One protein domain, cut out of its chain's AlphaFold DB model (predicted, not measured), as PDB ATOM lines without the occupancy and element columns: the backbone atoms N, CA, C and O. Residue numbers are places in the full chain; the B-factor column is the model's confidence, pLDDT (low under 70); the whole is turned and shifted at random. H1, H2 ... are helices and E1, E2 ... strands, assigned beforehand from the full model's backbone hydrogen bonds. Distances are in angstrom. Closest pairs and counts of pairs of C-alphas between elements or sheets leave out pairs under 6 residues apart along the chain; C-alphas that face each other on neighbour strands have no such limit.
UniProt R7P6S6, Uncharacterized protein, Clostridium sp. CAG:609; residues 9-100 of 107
ATOM      1  N   PHE A   9      14.428 -39.686  10.387       92.75
ATOM      2  CA  PHE A   9      15.693 -39.478   9.712       92.75
ATOM      3  C   PHE A   9      16.467 -40.782   9.676       92.75
ATOM      4  O   PHE A   9      16.164 -41.755  10.374       92.75
ATOM      5  N   ARG A  10      17.467 -40.800   8.806       94.50
ATOM      6  CA  ARG A  10      18.328 -41.949   8.598       94.50
ATOM      7  C   ARG A  10      19.711 -41.632   9.133       94.50
ATOM      8  O   ARG A  10      20.272 -40.601   8.783       94.50
ATOM      9  N   LEU A  11      20.252 -42.542   9.927       94.56
ATOM     10  CA  LEU A  11      21.658 -42.550  10.307       94.56
ATOM     11  C   LEU A  11      22.385 -43.626   9.517       94.56
ATOM     12  O   LEU A  11      21.855 -44.731   9.331       94.56
ATOM     13  N   SER A  12      23.604 -43.318   9.079       93.00
ATOM     14  CA  SER A  12      24.535 -44.372   8.691       93.00
ATOM     15  C   SER A  12      24.894 -45.211   9.922       93.00
ATOM     16  O   SER A  12      24.681 -44.799  11.069       93.00
ATOM     17  N   GLN A  13      25.441 -46.405   9.705       88.69
ATOM     18  CA  GLN A  13      25.946 -47.203  10.819       88.69
ATOM     19  C   GLN A  13      27.053 -46.478  11.601       88.69
ATOM     20  O   GLN A  13      27.087 -46.568  12.826       88.69
ATOM     21  N   SER A  14      27.913 -45.730  10.905       87.94
ATOM     22  CA  SER A  14      28.986 -44.949  11.524       87.94
ATOM     23  C   SER A  14      28.432 -43.872  12.457       87.94
ATOM     24  O   SER A  14      28.814 -43.829  13.624       87.94
ATOM     25  N   ASP A  15      27.469 -43.072  11.989       92.56
ATOM     26  CA  ASP A  15      26.891 -41.985  12.794       92.56
ATOM     27  C   ASP A  15      26.156 -42.529  14.025       92.56
ATOM     28  O   ASP A  15      26.246 -41.979  15.122       92.56
ATOM     29  N   ALA A  16      25.427 -43.638  13.863       91.38
ATOM     30  CA  ALA A  16      24.749 -44.286  14.979       91.38
ATOM     31  C   ALA A  16      25.749 -44.810  16.023       91.38
ATOM     32  O   ALA A  16      25.530 -44.643  17.224       91.38
ATOM     33  N   ASN A  17      26.869 -45.388  15.579       88.06
ATOM     34  CA  ASN A  17      27.930 -45.844  16.471       88.06
ATOM     35  C   ASN A  17      28.598 -44.687  17.215       88.06
ATOM     36  O   ASN A  17      28.833 -44.803  18.416       88.06
ATOM     37  N   GLU A  18      28.858 -43.570  16.539       89.31
ATOM     38  CA  GLU A  18      29.431 -42.377  17.166       89.31
ATOM     39  C   GLU A  18      28.520 -41.839  18.279       89.31
ATOM     40  O   GLU A  18      28.981 -41.583  19.395       89.31
ATOM     41  N   LYS A  19      27.207 -41.761  18.027       92.00
ATOM     42  CA  LYS A  19      26.236 -41.326  19.043       92.00
ATOM     43  C   LYS A  19      26.166 -42.275  20.232       92.00
ATOM     44  O   LYS A  19      26.172 -41.820  21.375       92.00
ATOM     45  N   VAL A  20      26.148 -43.587  19.988       88.88
ATOM     46  CA  VAL A  20      26.153 -44.595  21.062       88.88
ATOM     47  C   VAL A  20      27.440 -44.517  21.886       88.88
ATOM     48  O   VAL A  20      27.368 -44.507  23.113       88.88
ATOM     49  N   ALA A  21      28.603 -44.420  21.240       83.81
ATOM     50  CA  ALA A  21      29.889 -44.314  21.924       83.81
ATOM     51  C   ALA A  21      29.976 -43.035  22.773       83.81
ATOM     52  O   ALA A  21      30.359 -43.102  23.939       83.81
ATOM     53  N   SER A  22      29.550 -41.896  22.220       87.31
ATOM     54  CA  SER A  22      29.511 -40.601  22.914       87.31
ATOM     55  C   SER A  22      28.536 -40.587  24.096       87.31
ATOM     56  O   SER A  22      28.816 -39.994  25.137       87.31
ATOM     57  N   TYR A  23      27.385 -41.250  23.973       89.19
ATOM     58  CA  TYR A  23      26.447 -41.385  25.087       89.19
ATOM     59  C   TYR A  23      27.008 -42.286  26.189       89.19
ATOM     60  O   TYR A  23      26.982 -41.922  27.364       89.19
ATOM     61  N   LEU A  24      27.547 -43.451  25.824       83.31
ATOM     62  CA  LEU A  24      28.104 -44.382  26.796       83.31
ATOM     63  C   LEU A  24      29.305 -43.772  27.525       83.31
ATOM     64  O   LEU A  24      29.344 -43.862  28.747       83.31
ATOM     65  N   SER A  25      30.226 -43.087  26.839       81.00
ATOM     66  CA  SER A  25      31.388 -42.466  27.495       81.00
ATOM     67  C   SER A  25      30.974 -41.504  28.611       81.00
ATOM     68  O   SER A  25      31.557 -41.537  29.692       81.00
ATOM     69  N   LYS A  26      29.891 -40.741  28.403       83.19
ATOM     70  CA  LYS A  26      29.307 -39.843  29.411       83.19
ATOM     71  C   LYS A  26      28.668 -40.579  30.592       83.19
ATOM     72  O   LYS A  26      28.744 -40.092  31.713       83.19
ATOM     73  N   VAL A  27      28.000 -41.712  30.354       81.06
ATOM     74  CA  VAL A  27      27.224 -42.423  31.394       81.06
ATOM     75  C   VAL A  27      28.080 -43.390  32.213       81.06
ATOM     76  O   VAL A  27      27.804 -43.590  33.394       81.06
ATOM     77  N   ILE A  28      29.099 -44.004  31.606       72.94
ATOM     78  CA  ILE A  28      29.940 -45.019  32.263       72.94
ATOM     79  C   ILE A  28      31.357 -44.532  32.597       72.94
ATOM     80  O   ILE A  28      32.189 -45.361  32.961       72.94
ATOM     81  N   ASP A  29      31.620 -43.224  32.478       68.81
ATOM     82  CA  ASP A  29      32.930 -42.588  32.719       68.81
ATOM     83  C   ASP A  29      34.080 -43.309  31.986       68.81
ATOM     84  O   ASP A  29      35.176 -43.530  32.501       68.81
ATOM     85  N   ALA A  30      33.785 -43.774  30.769       66.31
ATOM     86  CA  ALA A  30      34.733 -44.501  29.938       66.31
ATOM     87  C   ALA A  30      35.410 -43.538  28.962       66.31
ATOM     88  O   ALA A  30      34.750 -42.753  28.282       66.31
ATOM     89  N   VAL A  31      36.736 -43.632  28.868       61.59
ATOM     90  CA  VAL A  31      37.567 -42.646  28.159       61.59
ATOM     91  C   VAL A  31      37.649 -42.931  26.656       61.59
ATOM     92  O   VAL A  31      37.845 -42.015  25.862       61.59
ATOM     93  N   ASN A  32      37.473 -44.187  26.237       66.19
ATOM     94  CA  ASN A  32      37.584 -44.570  24.833       66.19
ATOM     95  C   ASN A  32      36.655 -45.749  24.524       66.19
ATOM     96  O   ASN A  32      36.883 -46.855  25.010       66.19
ATOM     97  N   ILE A  33      35.605 -45.510  23.736       69.19
ATOM     98  CA  ILE A  33      34.640 -46.535  23.323       69.19
ATOM     99  C   ILE A  33      34.726 -46.702  21.811       69.19
ATOM    100  O   ILE A  33      34.507 -45.749  21.063       69.19
ATOM    101  N   ARG A  34      34.997 -47.930  21.365       68.69
ATOM    102  CA  ARG A  34      34.955 -48.328  19.956       68.69
ATOM    103  C   ARG A  34      33.896 -49.400  19.751       68.69
ATOM    104  O   ARG A  34      33.797 -50.373  20.499       68.69
ATOM    105  N   ILE A  35      33.094 -49.215  18.711       72.44
ATOM    106  CA  ILE A  35      32.017 -50.135  18.343       72.44
ATOM    107  C   ILE A  35      32.402 -50.757  17.007       72.44
ATOM    108  O   ILE A  35      32.182 -50.156  15.958       72.44
ATOM    109  N   GLU A  36      33.035 -51.929  17.051       60.44
ATOM    110  CA  GLU A  36      33.701 -52.481  15.865       60.44
ATOM    111  C   GLU A  36      32.840 -53.423  15.027       60.44
ATOM    112  O   GLU A  36      33.161 -53.621  13.863       60.44
ATOM    113  N   ASN A  37      31.744 -53.993  15.541       55.47
ATOM    114  CA  ASN A  37      30.850 -54.799  14.706       55.47
ATOM    115  C   ASN A  37      29.507 -55.088  15.380       55.47
ATOM    116  O   ASN A  37      29.449 -55.597  16.499       55.47
ATOM    117  N   PHE A  38      28.422 -54.815  14.654       54.97
ATOM    118  CA  PHE A  38      27.047 -55.058  15.104       54.97
ATOM    119  C   PHE A  38      26.399 -56.293  14.446       54.97
ATOM    120  O   PHE A  38      25.283 -56.680  14.777       54.97
ATOM    121  N   GLU A  39      27.088 -56.926  13.492       52.09
ATOM    122  CA  GLU A  39      26.603 -58.136  12.814       52.09
ATOM    123  C   GLU A  39      27.279 -59.419  13.280       52.09
ATOM    124  O   GLU A  39      26.648 -60.476  13.266       52.09
ATOM    125  N   LYS A  40      28.529 -59.333  13.745       47.16
ATOM    126  CA  LYS A  40      29.272 -60.484  14.253       47.16
ATOM    127  C   LYS A  40      29.614 -60.281  15.724       47.16
ATOM    128  O   LYS A  40      30.384 -59.401  16.092       47.16
ATOM    129  N   ASP A  41      28.958 -61.080  16.555       53.25
ATOM    130  CA  ASP A  41      29.156 -61.239  17.998       53.25
ATOM    131  C   ASP A  41      28.870 -60.045  18.917       53.25
ATOM    132  O   ASP A  41      28.796 -60.239  20.131       53.25
ATOM    133  N   ASN A  42      28.476 -58.894  18.359       61.31
ATOM    134  CA  ASN A  42      27.708 -57.891  19.094       61.31
ATOM    135  C   ASN A  42      28.509 -57.312  20.274       61.31
ATOM    136  O   ASN A  42      28.092 -57.376  21.428       61.31
ATOM    137  N   HIS A  43      29.703 -56.789  19.997       63.56
ATOM    138  CA  HIS A  43      30.659 -56.379  21.022       63.56
ATOM    139  C   HIS A  43      30.939 -54.872  20.986       63.56
ATOM    140  O   HIS A  43      31.199 -54.299  19.929       63.56
ATOM    141  N   ILE A  44      30.919 -54.245  22.161       65.44
ATOM    142  CA  ILE A  44      31.534 -52.944  22.416       65.44
ATOM    143  C   ILE A  44      32.867 -53.184  23.112       65.44
ATOM    144  O   ILE A  44      32.937 -53.939  24.087       65.44
ATOM    145  N   TYR A  45      33.893 -52.504  22.614       63.50
ATOM    146  CA  TYR A  45      35.196 -52.420  23.247       63.50
ATOM    147  C   TYR A  45      35.274 -51.068  23.952       63.50
ATOM    148  O   TYR A  45      35.098 -50.021  23.323       63.50
ATOM    149  N   ASP A  46      35.493 -51.084  25.265       62.12
ATOM    150  CA  ASP A  46      35.879 -49.888  26.010       62.12
ATOM    151  C   ASP A  46      37.311 -50.051  26.530       62.12
ATOM    152  O   ASP A  46      37.754 -51.154  26.843       62.12
ATOM    153  N   THR A  47      38.082 -48.967  26.548       63.00
ATOM    154  CA  THR A  47      39.377 -48.932  27.233       63.00
ATOM    155  C   THR A  47      39.233 -48.076  28.476       63.00
ATOM    156  O   THR A  47      38.827 -46.913  28.401       63.00
ATOM    157  N   VAL A  48      39.577 -48.656  29.624       62.62
ATOM    158  CA  VAL A  48      39.635 -47.945  30.901       62.62
ATOM    159  C   VAL A  48      41.089 -47.845  31.331       62.62
ATOM    160  O   VAL A  48      41.739 -48.862  31.576       62.62
ATOM    161  N   SER A  49      41.587 -46.618  31.455       59.16
ATOM    162  CA  SER A  49      42.922 -46.345  31.985       59.16
ATOM    163  C   SER A  49      42.877 -46.359  33.518       59.16
ATOM    164  O   SER A  49      42.284 -45.479  34.140       59.16
ATOM    165  N   TYR A  50      43.496 -47.361  34.149       52.06
ATOM    166  CA  TYR A  50      43.582 -47.503  35.608       52.06
ATOM    167  C   TYR A  50      45.056 -47.545  36.037       52.06
ATOM    168  O   TYR A  50      45.804 -48.424  35.613       52.06
ATOM    169  N   HIS A  51      45.496 -46.577  36.853       57.00
ATOM    170  CA  HIS A  51      46.905 -46.404  37.276       57.00
ATOM    171  C   HIS A  51      47.920 -46.420  36.119       57.00
ATOM    172  O   HIS A  51      48.961 -47.071  36.196       57.00
ATOM    173  N   GLY A  52      47.607 -45.731  35.017       60.84
ATOM    174  CA  GLY A  52      48.492 -45.645  33.846       60.84
ATOM    175  C   GLY A  52      48.573 -46.922  33.003       60.84
ATOM    176  O   GLY A  52      49.412 -47.001  32.110       60.84
ATOM    177  N   LYS A  53      47.720 -47.921  33.271       66.06
ATOM    178  CA  LYS A  53      47.533 -49.092  32.411       66.06
ATOM    179  C   LYS A  53      46.179 -49.028  31.727       66.06
ATOM    180  O   LYS A  53      45.153 -48.906  32.394       66.06
ATOM    181  N   ASP A  54      46.197 -49.184  30.414       66.88
ATOM    182  CA  ASP A  54      44.991 -49.332  29.617       66.88
ATOM    183  C   ASP A  54      44.501 -50.775  29.711       66.88
ATOM    184  O   ASP A  54      45.212 -51.721  29.369       66.88
ATOM    185  N   ILE A  55      43.288 -50.944  30.231       68.81
ATOM    186  CA  ILE A  55      42.599 -52.228  30.277       68.81
ATOM    187  C   ILE A  55      41.478 -52.159  29.253       68.81
ATOM    188  O   ILE A  55      40.495 -51.442  29.447       68.81
ATOM    189  N   GLU A  56      41.626 -52.920  28.175       69.25
ATOM    190  CA  GLU A  56      40.542 -53.155  27.233       69.25
ATOM    191  C   GLU A  56      39.512 -54.093  27.868       69.25
ATOM    192  O   GLU A  56      39.851 -55.132  28.446       69.25
ATOM    193  N   ARG A  57      38.236 -53.720  27.792       69.38
ATOM    194  CA  ARG A  57      37.122 -54.525  28.281       69.38
ATOM    195  C   ARG A  57      36.163 -54.796  27.139       69.38
ATOM    196  O   ARG A  57      35.711 -53.894  26.437       69.38
ATOM    197  N   LEU A  58      35.812 -56.070  27.018       70.00
ATOM    198  CA  LEU A  58      34.827 -56.553  26.070       70.00
ATOM    199  C   LEU A  58      33.448 -56.586  26.728       70.00
ATOM    200  O   LEU A  58      33.237 -57.307  27.706       70.00
ATOM    201  N   ARG A  59      32.484 -55.850  26.172       70.19
ATOM    202  CA  ARG A  59      31.078 -55.923  26.587       70.19
ATOM    203  C   ARG A  59      30.220 -56.406  25.434       70.19
ATOM    204  O   ARG A  59      30.178 -55.787  24.377       70.19
ATOM    205  N   ARG A  60      29.476 -57.489  25.648       68.31
ATOM    206  CA  ARG A  60      28.509 -57.980  24.661       68.31
ATOM    207  C   ARG A  60      27.194 -57.204  24.766       68.31
ATOM    208  O   ARG A  60      26.574 -57.164  25.827       68.31
ATOM    209  N   ILE A  61      26.743 -56.625  23.660       70.06
ATOM    210  CA  ILE A  61      25.495 -55.874  23.516       70.06
ATOM    211  C   ILE A  61      24.641 -56.517  22.439       70.06
ATOM    212  O   ILE A  61      25.029 -56.606  21.287       70.06
ATOM    213  N   THR A  62      23.439 -56.948  22.804       73.00
ATOM    214  CA  THR A  62      22.478 -57.491  21.838       73.00
ATOM    215  C   THR A  62      21.860 -56.386  20.976       73.00
ATOM    216  O   THR A  62      21.849 -55.214  21.359       73.00
ATOM    217  N   ASN A  63      21.239 -56.758  19.852       70.19
ATOM    218  CA  ASN A  63      20.562 -55.795  18.975       70.19
ATOM    219  C   ASN A  63      19.488 -54.976  19.686       70.19
ATOM    220  O   ASN A  63      19.372 -53.774  19.464       70.19
ATOM    221  N   ARG A  64      18.736 -55.623  20.580       74.56
ATOM    222  CA  ARG A  64      17.740 -54.943  21.407       74.56
ATOM    223  C   ARG A  64      18.403 -53.885  22.283       74.56
ATOM    224  O   ARG A  64      17.956 -52.746  22.289       74.56
ATOM    225  N   ASN A  65      19.494 -54.244  22.958       82.06
ATOM    226  CA  ASN A  65      20.214 -53.322  23.833       82.06
ATOM    227  C   ASN A  65      20.758 -52.115  23.057       82.06
ATOM    228  O   ASN A  65      20.663 -50.997  23.547       82.06
ATOM    229  N   TYR A  66      21.262 -52.301  21.839       86.00
ATOM    230  CA  TYR A  66      21.759 -51.181  21.037       86.00
ATOM    231  C   TYR A  66      20.669 -50.233  20.563       86.00
ATOM    232  O   TYR A  66      20.882 -49.031  20.629       86.00
ATOM    233  N   PHE A  67      19.500 -50.718  20.130       89.62
ATOM    234  CA  PHE A  67      18.407 -49.810  19.757       89.62
ATOM    235  C   PHE A  67      17.924 -48.988  20.948       89.62
ATOM    236  O   PHE A  67      17.639 -47.805  20.791       89.62
ATOM    237  N   GLU A  68      17.878 -49.584  22.140       90.06
ATOM    238  CA  GLU A  68      17.575 -48.843  23.365       90.06
ATOM    239  C   GLU A  68      18.652 -47.795  23.679       90.06
ATOM    240  O   GLU A  68      18.319 -46.637  23.914       90.06
ATOM    241  N   ILE A  69      19.941 -48.153  23.605       90.31
ATOM    242  CA  ILE A  69      21.036 -47.202  23.856       90.31
ATOM    243  C   ILE A  69      21.059 -46.090  22.799       90.31
ATOM    244  O   ILE A  69      21.235 -44.929  23.147       90.31
ATOM    245  N   LEU A  70      20.843 -46.413  21.524       92.50
ATOM    246  CA  LEU A  70      20.783 -45.433  20.443       92.50
ATOM    247  C   LEU A  70      19.607 -44.468  20.634       92.50
ATOM    248  O   LEU A  70      19.779 -43.267  20.444       92.50
ATOM    249  N   LYS A  71      18.437 -44.954  21.070       94.06
ATOM    250  CA  LYS A  71      17.320 -44.074  21.451       94.06
ATOM    251  C   LYS A  71      17.714 -43.134  22.586       94.06
ATOM    252  O   LYS A  71      17.498 -41.937  22.456       94.06
ATOM    253  N   LEU A  72      18.326 -43.650  23.653       93.38
ATOM    254  CA  LEU A  72      18.783 -42.830  24.781       93.38
ATOM    255  C   LEU A  72      19.829 -41.789  24.354       93.38
ATOM    256  O   LEU A  72      19.740 -40.630  24.757       93.38
ATOM    257  N   ALA A  73      20.771 -42.178  23.494       94.00
ATOM    258  CA  ALA A  73      21.766 -41.276  22.927       94.00
ATOM    259  C   ALA A  73      21.099 -40.128  22.158       94.00
ATOM    260  O   ALA A  73      21.389 -38.961  22.414       94.00
ATOM    261  N   LEU A  74      20.143 -40.446  21.284       94.81
ATOM    262  CA  LEU A  74      19.402 -39.453  20.505       94.81
ATOM    263  C   LEU A  74      18.513 -38.562  21.387       94.81
ATOM    264  O   LEU A  74      18.485 -37.348  21.196       94.81
ATOM    265  N   HIS A  75      17.867 -39.129  22.408       93.31
ATOM    266  CA  HIS A  75      17.104 -38.362  23.400       93.31
ATOM    267  C   HIS A  75      17.988 -37.359  24.137       93.31
ATOM    268  O   HIS A  75      17.578 -36.217  24.333       93.31
ATOM    269  N   SER A  76      19.212 -37.755  24.500       92.19
ATOM    270  CA  SER A  76      20.169 -36.866  25.171       92.19
ATOM    271  C   SER A  76      20.602 -35.671  24.308       92.19
ATOM    272  O   SER A  76      21.048 -34.659  24.842       92.19
ATOM    273  N   GLU A  77      20.419 -35.761  22.987       93.38
ATOM    274  CA  GLU A  77      20.640 -34.675  22.026       93.38
ATOM    275  C   GLU A  77      19.358 -33.885  21.692       93.38
ATOM    276  O   GLU A  77      19.360 -33.046  20.793       93.38
ATOM    277  N   GLY A  78      18.250 -34.135  22.398       90.62
ATOM    278  CA  GLY A  78      16.972 -33.457  22.166       90.62
ATOM    279  C   GLY A  78      16.152 -34.029  21.007       90.62
ATOM    280  O   GLY A  78      15.215 -33.377  20.549       90.62
ATOM    281  N   LEU A  79      16.477 -35.236  20.531       91.25
ATOM    282  CA  LEU A  79      15.726 -35.945  19.495       91.25
ATOM    283  C   LEU A  79      14.857 -37.032  20.158       91.25
ATOM    284  O   LEU A  79      15.372 -38.105  20.481       91.25
ATOM    285  N   PRO A  80      13.550 -36.796  20.383       90.62
ATOM    286  CA  PRO A  80      12.685 -37.757  21.063       90.62
ATOM    287  C   PRO A  80      12.326 -38.902  20.110       90.62
ATOM    288  O   PRO A  80      11.354 -38.830  19.370       90.62
ATOM    289  N   ILE A  81      13.145 -39.951  20.070       91.62
ATOM    290  CA  ILE A  81      12.953 -41.129  19.211       91.62
ATOM    291  C   ILE A  81      12.155 -42.204  19.935       91.62
ATOM    292  O   ILE A  81      12.588 -42.711  20.967       91.62
ATOM    293  N   ASN A  82      11.028 -42.616  19.367       90.12
ATOM    294  CA  ASN A  82      10.233 -43.711  19.921       90.12
ATOM    295  C   ASN A  82      10.675 -45.070  19.352       90.12
ATOM    296  O   ASN A  82      10.741 -46.082  20.054       90.12
ATOM    297  N   TYR A  83      11.036 -45.093  18.068       90.25
ATOM    298  CA  TYR A  83      11.308 -46.333  17.354       90.25
ATOM    299  C   TYR A  83      12.532 -46.220  16.446       90.25
ATOM    300  O   TYR A  83      12.750 -45.205  15.789       90.25
ATOM    301  N   VAL A  84      13.320 -47.294  16.396       91.94
ATOM    302  CA  VAL A  84      14.474 -47.430  15.505       91.94
ATOM    303  C   VAL A  84      14.315 -48.705  14.692       91.94
ATOM    304  O   VAL A  84      14.039 -49.772  15.239       91.94
ATOM    305  N   LYS A  85      14.529 -48.606  13.378       91.06
ATOM    306  CA  LYS A  85      14.517 -49.741  12.452       91.06
ATOM    307  C   LYS A  85      15.864 -49.864  11.748       91.06
ATOM    308  O   LYS A  85      16.274 -48.941  11.048       91.06
ATOM    309  N   LYS A  86      16.510 -51.030  11.860       90.75
ATOM    310  CA  LYS A  86      17.654 -51.390  11.006       90.75
ATOM    311  C   LYS A  86      17.169 -51.581   9.565       90.75
ATOM    312  O   LYS A  86      16.178 -52.272   9.323       90.75
ATOM    313  N   VAL A  87      17.878 -50.978   8.620       90.94
ATOM    314  CA  VAL A  87      17.679 -51.150   7.180       90.94
ATOM    315  C   VAL A  87      19.010 -51.530   6.559       90.94
ATOM    316  O   VAL A  87      19.991 -50.808   6.717       90.94
ATOM    317  N   GLU A  88      19.003 -52.636   5.829       90.44
ATOM    318  CA  GLU A  88      20.149 -53.139   5.082       90.44
ATOM    319  C   GLU A  88      19.831 -53.091   3.587       90.44
ATOM    320  O   GLU A  88      18.769 -53.552   3.153       90.44
ATOM    321  N   ARG A  89      20.713 -52.476   2.796       89.62
ATOM    322  CA  ARG A  89      20.609 -52.437   1.331       89.62
ATOM    323  C   ARG A  89      21.999 -52.558   0.733       89.62
ATOM    324  O   ARG A  89      22.865 -51.769   1.075       89.62
ATOM    325  N   ASN A  90      22.188 -53.505  -0.184       89.44
ATOM    326  CA  ASN A  90      23.465 -53.728  -0.873       89.44
ATOM    327  C   ASN A  90      24.665 -53.895   0.087       89.44
ATOM    328  O   ASN A  90      25.761 -53.448  -0.221       89.44
ATOM    329  N   GLY A  91      24.449 -54.506   1.258       83.81
ATOM    330  CA  GLY A  91      25.476 -54.668   2.297       83.81
ATOM    331  C   GLY A  91      25.715 -53.431   3.172       83.81
ATOM    332  O   GLY A  91      26.495 -53.500   4.115       83.81
ATOM    333  N   GLU A  92      25.036 -52.311   2.914       86.31
ATOM    334  CA  GLU A  92      25.110 -51.122   3.762       86.31
ATOM    335  C   GLU A  92      24.013 -51.130   4.825       86.31
ATOM    336  O   GLU A  92      22.813 -51.223   4.525       86.31
ATOM    337  N   ILE A  93      24.430 -50.970   6.080       88.75
ATOM    338  CA  ILE A  93      23.544 -50.864   7.235       88.75
ATOM    339  C   ILE A  93      23.264 -49.393   7.540       88.75
ATOM    340  O   ILE A  93      24.140 -48.530   7.542       88.75
ATOM    341  N   SER A  94      22.009 -49.115   7.862       91.75
ATOM    342  CA  SER A  94      21.548 -47.804   8.308       91.75
ATOM    343  C   SER A  94      20.389 -47.952   9.285       91.75
ATOM    344  O   SER A  94      19.737 -49.000   9.339       91.75
ATOM    345  N   TYR A  95      20.101 -46.891  10.027       92.56
ATOM    346  CA  TYR A  95      19.056 -46.886  11.041       92.56
ATOM    347  C   TYR A  95      18.049 -45.781  10.746       92.56
ATOM    348  O   TYR A  95      18.399 -44.604  10.707       92.56
ATOM    349  N   LEU A  96      16.790 -46.163  10.522       94.31
ATOM    350  CA  LEU A  96      15.675 -45.221  10.459       94.31
ATOM    351  C   LEU A  96      15.192 -44.943  11.879       94.31
ATOM    352  O   LEU A  96      14.757 -45.868  12.568       94.31
ATOM    353  N   CYS A  97      15.283 -43.686  12.296       93.75
ATOM    354  CA  CYS A  97      14.913 -43.213  13.624       93.75
ATOM    355  C   CYS A  97      13.617 -42.410  13.509       93.75
ATOM    356  O   CYS A  97      13.580 -41.403  12.805       93.75
ATOM    357  N   PHE A  98      12.561 -42.873  14.171       92.25
ATOM    358  CA  PHE A  98      11.224 -42.291  14.104       92.25
ATOM    359  C   PHE A  98      10.952 -41.473  15.362       92.25
ATOM    360  O   PHE A  98      11.057 -42.001  16.478       92.25
ATOM    361  N   PHE A  99      10.593 -40.202  15.178       89.00
ATOM    362  CA  PHE A  99      10.247 -39.328  16.291       89.00
ATOM    363  C   PHE A  99       8.993 -39.820  17.024       89.00
ATOM    364  O   PHE A  99       8.105 -40.463  16.457       89.00
ATOM    365  N   GLU A 100       8.932 -39.514  18.312       79.38
ATOM    366  CA  GLU A 100       7.735 -39.631  19.122       79.38
ATOM    367  C   GLU A 100       6.670 -38.677  18.573       79.38
ATOM    368  O   GLU A 100       6.927 -37.499  18.319       79.38
TER     369      GLU A 100
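AT A GLANCE: This is residues 9 to 100 of the 107 residues of an uncharacterized protein of Clostridium sp. CAG:609 (UniProt R7P6S6). Two small antiparallel sheets sit at opposite ends of the longest axis, with two helices, set about perpendicular to each other, between them. H1 links the two, packing on both sheets, while H2 packs on the sheet E1 E6 E5 alone; the far end of the long axis is the turn of the hairpin E3 and E4. The printed part has 92 residues, with two named helices and six named strands in the order E1 H1 E2 E3 E4 H2 E5 E6, a mixed class. The sheets run E1 E6 E5 and E2 E3 E4. The whole is compact, with a radius of gyration of the C-alphas of 13.8 A and spans of 43 by 31 by 18 A.

HOW THE PARTS SIT: Start at E1, residues 9 to 12, an edge strand antiparallel to the inner strand E6, residues 92 to 99; look for N 11 and O 95 at 2.9 A. On the other side of E6 is E5, residues 81 to 89, also antiparallel, with N 87 and O 94 at 2.8 A; E5 and E6 form a hairpin. H1, residues 13 to 28, stands up from this sheet, over E1, its line rising 58 degrees. H2, residues 63 to 76, is on the same face, over E6 and E5, at a height over the sheet of 8.9 A; its closest C-alphas to E5 are those of Lys 71 and Ile 81, 5.7 A apart. H1, with residues 16 to 23 alone, touches H2 at 74 degrees, about perpendicular; the closest C-alphas, of Tyr 23 and Ala 73, are 5.2 A apart. H1 is also on the second sheet, over E2, residues 32 to 37, where the C-alphas of Ala 21 and Ile 33 come closest, at 5.4 A. E2, E3, residues 43 to 50, and E4, residues 53 to 60, form a meander, each strand the antiparallel neighbour of the one before; find N 45 and O 34 at 3.0 A, and N 57 and O 46 at 2.8 A. H2 is not on this sheet. In H2 every O i to N i+4 pair is within hydrogen-bond range; in H1, 11 of 12 are.

IN THESE COORDINATES: Find C-alpha 9 at (15.693, -39.478, 9.712), where E1 begins. H1 runs 21.9 A from C-alpha 13 to C-alpha 28 at (29.940, -45.019, 32.263). E2 spans 15.9 A, E3 21.4 A and E4 22.4 A. H2 covers 19.9 A, E5 22.5 A, and E6 22.7 A, ending at C-alpha 99, (10.247, -39.328, 16.291).

THE WHOLE: The two C-alphas farthest apart, of His 51 and Asn 90, are 45.4 A apart. The printed part has no cut, and the seven links between named elements are tight. Confidence is low, under 70, at residues 29 to 34, 36 to 57 and 60; the mean pLDDT of the printed part is 79.5.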